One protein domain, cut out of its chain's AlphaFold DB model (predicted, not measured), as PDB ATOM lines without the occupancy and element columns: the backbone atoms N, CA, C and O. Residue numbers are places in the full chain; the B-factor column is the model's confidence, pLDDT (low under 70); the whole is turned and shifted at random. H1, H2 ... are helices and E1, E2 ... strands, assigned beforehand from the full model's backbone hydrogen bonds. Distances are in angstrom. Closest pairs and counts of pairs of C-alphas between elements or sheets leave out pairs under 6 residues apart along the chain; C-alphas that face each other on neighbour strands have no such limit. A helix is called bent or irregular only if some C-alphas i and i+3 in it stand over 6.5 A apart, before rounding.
ATOM      1  N   ARG A   6     370.721 265.443 302.203       67.88
ATOM      2  CA  ARG A   6     370.868 264.117 301.591       67.88
ATOM      3  C   ARG A   6     369.888 264.044 300.428       67.88
ATOM      4  O   ARG A   6     368.699 264.284 300.619       67.88
ATOM      5  N   ALA A   7     370.404 263.749 299.244       78.25
ATOM      6  CA  ALA A   7     369.618 263.430 298.064       78.25
ATOM      7  C   ALA A   7     369.924 261.981 297.702       78.25
ATOM      8  O   ALA A   7     371.098 261.609 297.649       78.25
ATOM      9  N   TRP A   8     368.901 261.169 297.482       83.62
ATOM     10  CA  TRP A   8     369.087 259.822 296.961       83.62
ATOM     11  C   TRP A   8     367.968 259.465 295.995       83.62
ATOM     12  O   TRP A   8     366.884 260.049 296.009       83.62
ATOM     13  N   LEU A   9     368.272 258.503 295.136       85.44
ATOM     14  CA  LEU A   9     367.351 257.941 294.171       85.44
ATOM     15  C   LEU A   9     367.082 256.504 294.593       85.44
ATOM     16  O   LEU A   9     368.001 255.701 294.729       85.44
ATOM     17  N   GLU A  10     365.826 256.216 294.870       86.88
ATOM     18  CA  GLU A  10     365.353 254.899 295.244       86.88
ATOM     19  C   GLU A  10     364.806 254.205 294.000       86.88
ATOM     20  O   GLU A  10     364.009 254.777 293.256       86.88
ATOM     21  N   CYS A  24     359.767 251.102 289.883       86.06
ATOM     22  CA  CYS A  24     359.478 252.370 290.541       86.06
ATOM     23  C   CYS A  24     360.782 253.124 290.823       86.06
ATOM     24  O   CYS A  24     361.607 252.663 291.609       86.06
ATOM     25  N   GLN A  25     360.939 254.312 290.239       86.06
ATOM     26  CA  GLN A  25     362.052 255.222 290.509       86.06
ATOM     27  C   GLN A  25     361.553 256.435 291.300       86.06
ATOM     28  O   GLN A  25     360.656 257.153 290.855       86.06
ATOM     29  N   ARG A  26     362.127 256.682 292.478       83.19
ATOM     30  CA  ARG A  26     361.733 257.767 293.385       83.19
ATOM     31  C   ARG A  26     362.941 258.605 293.779       83.19
ATOM     32  O   ARG A  26     363.849 258.124 294.444       83.19
ATOM     33  N   ALA A  27     362.932 259.887 293.427       82.38
ATOM     34  CA  ALA A  27     363.939 260.838 293.889       82.38
ATOM     35  C   ALA A  27     363.503 261.454 295.226       82.38
ATOM     36  O   ALA A  27     362.461 262.109 295.296       82.38
ATOM     37  N   VAL A  28     364.292 261.256 296.283       78.31
ATOM     38  CA  VAL A  28     364.043 261.835 297.608       78.31
ATOM     39  C   VAL A  28     365.127 262.857 297.917       78.31
ATOM     40  O   VAL A  28     366.322 262.560 297.880       78.31
ATOM     41  N   TYR A  29     364.699 264.069 298.255       72.00
ATOM     42  CA  TYR A  29     365.579 265.136 298.700       72.00
ATOM     43  C   TYR A  29     365.174 265.587 300.099       72.00
ATOM     44  O   TYR A  29     364.040 266.011 300.310       72.00
ATOM     45  N   TRP A  30     366.102 265.493 301.054       69.25
ATOM     46  CA  TRP A  30     365.911 265.962 302.425       69.25
ATOM     47  C   TRP A  30     366.731 267.239 302.677       69.25
ATOM     48  O   TRP A  30     367.898 267.157 303.095       69.25
ATOM     49  N   PRO A  31     366.164 268.428 302.402       68.62
ATOM     50  CA  PRO A  31     366.825 269.697 302.678       68.62
ATOM     51  C   PRO A  31     366.865 269.993 304.181       68.62
ATOM     52  O   PRO A  31     365.872 269.838 304.886       68.62
ATOM     53  N   LYS A  32     368.003 270.497 304.675       67.06
ATOM     54  CA  LYS A  32     368.102 271.055 306.039       67.06
ATOM     55  C   LYS A  32     367.756 272.552 306.114       67.06
ATOM     56  O   LYS A  32     367.812 273.124 307.196       67.06
ATOM     57  N   SER A  33     367.435 273.203 304.991       67.81
ATOM     58  CA  SER A  33     367.193 274.652 304.920       67.81
ATOM     59  C   SER A  33     366.089 275.040 303.927       67.81
ATOM     60  O   SER A  33     365.801 274.318 302.970       67.81
ATOM     61  N   LEU A  34     365.484 276.217 304.130       73.00
ATOM     62  CA  LEU A  34     364.464 276.793 303.236       73.00
ATOM     63  C   LEU A  34     365.013 277.064 301.821       73.00
ATOM     64  O   LEU A  34     364.325 276.840 300.832       73.00
ATOM     65  N   ILE A  35     366.290 277.453 301.719       74.81
ATOM     66  CA  ILE A  35     367.003 277.633 300.441       74.81
ATOM     67  C   ILE A  35     367.070 276.312 299.663       74.81
ATOM     68  O   ILE A  35     366.911 276.305 298.444       74.81
ATOM     69  N   GLY A  36     367.244 275.186 300.365       70.19
ATOM     70  CA  GLY A  36     367.214 273.859 299.754       70.19
ATOM     71  C   GLY A  36     365.868 273.546 299.101       70.19
ATOM     72  O   GLY A  36     365.843 272.981 298.013       70.19
ATOM     73  N   HIS A  37     364.753 273.972 299.704       75.94
ATOM     74  CA  HIS A  37     363.422 273.770 299.124       75.94
ATOM     75  C   HIS A  37     363.219 274.576 297.837       75.94
ATOM     76  O   HIS A  37     362.722 274.024 296.860       75.94
ATOM     77  N   ILE A  38     363.642 275.845 297.803       80.50
ATOM     78  CA  ILE A  38     363.541 276.682 296.594       80.50
ATOM     79  C   ILE A  38     364.403 276.097 295.472       80.50
ATOM     80  O   ILE A  38     363.933 275.936 294.349       80.50
ATOM     81  N   TYR A  39     365.644 275.715 295.784       76.88
ATOM     82  CA  TYR A  39     366.532 275.065 294.823       76.88
ATOM     83  C   TYR A  39     365.932 273.760 294.278       76.88
ATOM     84  O   TYR A  39     365.963 273.523 293.070       76.88
ATOM     85  N   TRP A  40     365.339 272.945 295.154       75.44
ATOM     86  CA  TRP A  40     364.660 271.714 294.763       75.44
ATOM     87  C   TRP A  40     363.485 271.977 293.820       75.44
ATOM     88  O   TRP A  40     363.385 271.327 292.786       75.44
ATOM     89  N   TRP A  41     362.636 272.960 294.125       78.81
ATOM     90  CA  TRP A  41     361.512 273.330 293.260       78.81
ATOM     91  C   TRP A  41     361.965 273.842 291.889       78.81
ATOM     92  O   TRP A  41     361.357 273.480 290.885       78.81
ATOM     93  N   SER A  42     363.058 274.606 291.819       82.88
ATOM     94  CA  SER A  42     363.607 275.080 290.543       82.88
ATOM     95  C   SER A  42     364.172 273.953 289.673       82.88
ATOM     96  O   SER A  42     364.110 274.039 288.449       82.88
ATOM     97  N   ILE A  43     364.716 272.889 290.276       79.56
ATOM     98  CA  ILE A  43     365.333 271.773 289.542       79.56
ATOM     99  C   ILE A  43     364.394 270.570 289.355       79.56
ATOM    100  O   ILE A  43     364.641 269.726 288.493       79.56
ATOM    101  N   ALA A  44     363.308 270.475 290.124       79.44
ATOM    102  CA  ALA A  44     362.267 269.459 289.985       79.44
ATOM    103  C   ALA A  44     361.695 269.330 288.555       79.44
ATOM    104  O   ALA A  44     361.602 268.194 288.087       79.44
ATOM    105  N   PRO A  45     361.371 270.415 287.812       79.19
ATOM    106  CA  PRO A  45     360.879 270.279 286.438       79.19
ATOM    107  C   PRO A  45     361.928 269.680 285.494       79.19
ATOM    108  O   PRO A  45     361.585 268.894 284.619       79.19
ATOM    109  N   PHE A  46     363.214 269.976 285.699       82.50
ATOM    110  CA  PHE A  46     364.291 269.362 284.921       82.50
ATOM    111  C   PHE A  46     364.402 267.859 285.207       82.50
ATOM    112  O   PHE A  46     364.457 267.040 284.292       82.50
ATOM    113  N   HIS A  47     364.351 267.479 286.481       78.81
ATOM    114  CA  HIS A  47     364.357 266.076 286.889       78.81
ATOM    115  C   HIS A  47     363.136 265.303 286.370       78.81
ATOM    116  O   HIS A  47     363.278 264.150 285.962       78.81
ATOM    117  N   ALA A  48     361.962 265.937 286.309       75.19
ATOM    118  CA  ALA A  48     360.762 265.345 285.721       75.19
ATOM    119  C   ALA A  48     360.921 265.029 284.221       75.19
ATOM    120  O   ALA A  48     360.278 264.108 283.728       75.19
ATOM    121  N   ILE A  49     361.797 265.748 283.510       80.69
ATOM    122  CA  ILE A  49     362.076 265.527 282.083       80.69
ATOM    123  C   ILE A  49     363.188 264.483 281.879       80.69
ATOM    124  O   ILE A  49     363.113 263.683 280.951       80.69
ATOM    125  N   VAL A  50     364.214 264.462 282.737       78.31
ATOM    126  CA  VAL A  50     365.412 263.612 282.554       78.31
ATOM    127  C   VAL A  50     365.254 262.202 283.132       78.31
ATOM    128  O   VAL A  50     365.833 261.250 282.605       78.31
ATOM    129  N   PHE A  51     364.469 262.027 284.197       78.00
ATOM    130  CA  PHE A  51     364.305 260.713 284.824       78.00
ATOM    131  C   PHE A  51     363.508 259.686 284.002       78.00
ATOM    132  O   PHE A  51     363.924 258.528 284.002       78.00
ATOM    133  N   PRO A  52     362.433 260.036 283.267       80.62
ATOM    134  CA  PRO A  52     361.711 259.051 282.459       80.62
ATOM    135  C   PRO A  52     362.569 258.401 281.353       80.62
ATOM    136  O   PRO A  52     362.543 257.174 281.244       80.62
ATOM    137  N   PRO A  53     363.386 259.150 280.580       81.00
ATOM    138  CA  PRO A  53     364.342 258.556 279.640       81.00
ATOM    139  C   PRO A  53     365.351 257.618 280.313       81.00
ATOM    140  O   PRO A  53     365.649 256.552 279.785       81.00
ATOM    141  N   MET A  54     365.845 257.984 281.502       83.19
ATOM    142  CA  MET A  54     366.775 257.148 282.266       83.19
ATOM    143  C   MET A  54     366.130 255.822 282.692       83.19
ATOM    144  O   MET A  54     366.720 254.766 282.477       83.19
ATOM    145  N   ALA A  55     364.919 255.869 283.258       82.50
ATOM    146  CA  ALA A  55     364.167 254.677 283.655       82.50
ATOM    147  C   ALA A  55     363.919 253.750 282.458       82.50
ATOM    148  O   ALA A  55     364.102 252.538 282.553       82.50
ATOM    149  N   ARG A  56     363.554 254.337 281.313       83.69
ATOM    150  CA  ARG A  56     363.310 253.606 280.072       83.69
ATOM    151  C   ARG A  56     364.562 252.890 279.570       83.69
ATOM    152  O   ARG A  56     364.486 251.704 279.287       83.69
ATOM    153  N   HIS A  57     365.711 253.563 279.539       83.88
ATOM    154  CA  HIS A  57     366.967 252.917 279.152       83.88
ATOM    155  C   HIS A  57     367.363 251.781 280.104       83.88
ATOM    156  O   HIS A  57     367.891 250.772 279.650       83.88
ATOM    157  N   ILE A  58     367.106 251.909 281.413       83.31
ATOM    158  CA  ILE A  58     367.357 250.821 282.375       83.31
ATOM    159  C   ILE A  58     366.503 249.594 282.032       83.31
ATOM    160  O   ILE A  58     367.020 248.479 282.044       83.31
ATOM    161  N   ILE A  59     365.225 249.796 281.700       84.81
ATOM    162  CA  ILE A  59     364.313 248.715 281.298       84.81
ATOM    163  C   ILE A  59     364.768 248.096 279.973       84.81
ATOM    164  O   ILE A  59     364.940 246.886 279.908       84.81
ATOM    165  N   GLU A  60     365.057 248.911 278.957       84.81
ATOM    166  CA  GLU A  60     365.527 248.439 277.646       84.81
ATOM    167  C   GLU A  60     366.828 247.629 277.766       84.81
ATOM    168  O   GLU A  60     366.979 246.593 277.122       84.81
ATOM    169  N   GLN A  61     367.763 248.052 278.624       83.81
ATOM    170  CA  GLN A  61     368.980 247.290 278.911       83.81
ATOM    171  C   GLN A  61     368.702 246.010 279.709       83.81
ATOM    172  O   GLN A  61     369.378 245.013 279.480       83.81
ATOM    173  N   ALA A  62     367.733 246.003 280.627       82.94
ATOM    174  CA  ALA A  62     367.347 244.793 281.355       82.94
ATOM    175  C   ALA A  62     366.675 243.761 280.431       82.94
ATOM    176  O   ALA A  62     366.955 242.566 280.527       82.94
ATOM    177  N   GLU A  63     365.844 244.219 279.496       82.81
ATOM    178  CA  GLU A  63     365.218 243.376 278.474       82.81
ATOM    179  C   GLU A  63     366.262 242.831 277.491       82.81
ATOM    180  O   GLU A  63     366.345 241.618 277.292       82.81
ATOM    181  N   ALA A  64     367.115 243.700 276.936       80.69
ATOM    182  CA  ALA A  64     368.170 243.316 275.993       80.69
ATOM    183  C   ALA A  64     369.284 242.480 276.642       80.69
ATOM    184  O   ALA A  64     369.925 241.659 275.987       80.69
ATOM    185  N   GLY A  65     369.525 242.714 277.928       65.12
ATOM    186  CA  GLY A  65     370.552 242.068 278.723       65.12
ATOM    187  C   GLY A  65     370.111 240.765 279.361       65.12
ATOM    188  O   GLY A  65     370.934 240.212 280.078       65.12
ATOM    189  N   SER A  66     368.883 240.276 279.123       56.19
ATOM    190  CA  SER A  66     368.435 238.952 279.568       56.19
ATOM    191  C   SER A  66     369.408 237.902 279.032       56.19
ATOM    192  O   SER A  66     369.304 237.513 277.864       56.19
TER     193      SER A  66
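What this domain is: This is residues 6 to 10 and 24 to 66 of the 80 residues of the protein "Unannotated protein" of freshwater metagenome (UniProt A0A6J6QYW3). A two-stranded antiparallel ribbon, E1 and E2, spans the hollow side of one long helix, H1, which is bent like a bow, with E2 next to the helix and E1 beyond E2. The contacts between ribbon and helix are few, and the end of the helix with the tail after it, residues 56 to 66, sticks out free. The printed part has 48 residues, with two named strands and one named helix in the order E1, E2, H1, and its class is mixed, helices and strands. The whole is loose, with a radius of gyration of the C-alphas of 13.8 A, and spans 45 by 18 by 11 A.

Where its parts are: Begin with the sheet and find C-alpha 6 at (370.868, 264.117, 301.591), where E1 starts; it takes residues 6 to 10 and is 12.5 A long. Next find C-alpha 24 at (359.478, 252.370, 290.541), from which E2, residues 24 to 31, runs 22.4 A. Then look at H1, residues 34 to 64, assigned as one helix by its hydrogen bonds but bent, with C-alphas 42 and 45 lying 6.9 A apart. Its arm H1a holds residues 34 to 42 and is 12.8 A long. Its arm H1b holds residues 45 to 64, is 29.8 A long and ends at C-alpha 64 at (368.170, 243.316, 275.993).

How they stand to each other: In the sheet, E1 and E2 are antiparallel neighbours, with 172 degrees between their directions. Look at Ala 7 and Tyr 29, whose C-alphas face each other at 4.4 A. N 10 and O 26 are within hydrogen-bond range at 2.8 A, and so are N 28 and O 8 at 2.9 A. From E2 go on to the helix: the closest C-alphas of E2 and H1a are those of Pro 31 and His 37, 6.4 A apart. Farther along, the closest C-alphas of E2 and H1b are those of Gln 25 and Ala 55, 7.2 A apart. E1 is apart from both H1a and H1b. The two arms stand at a steep tilt of 64 degrees. In H1a every O i to N i+4 pair is within hydrogen-bond range, and in H1b 14 of 16 are.

The domain as a whole: The two C-alphas farthest apart are those of Leu 34 and Ser 66, at 44.8 A. Without residues 56 to 66, of which 56 to 64 belong to H1, the body spans 30 by 18 by 9 A. Residues 11 to 23 are cut out, and C-alphas 10 and 24 are 7.9 A apart across this cut, which holds the link from E1 to E2. The link from E2 to H1 is tight, with two residues between them. The mean pLDDT of the printed part is 78.4, and you find values under 70 at residue 6, residues 30 to 33 and residues 65 to 66.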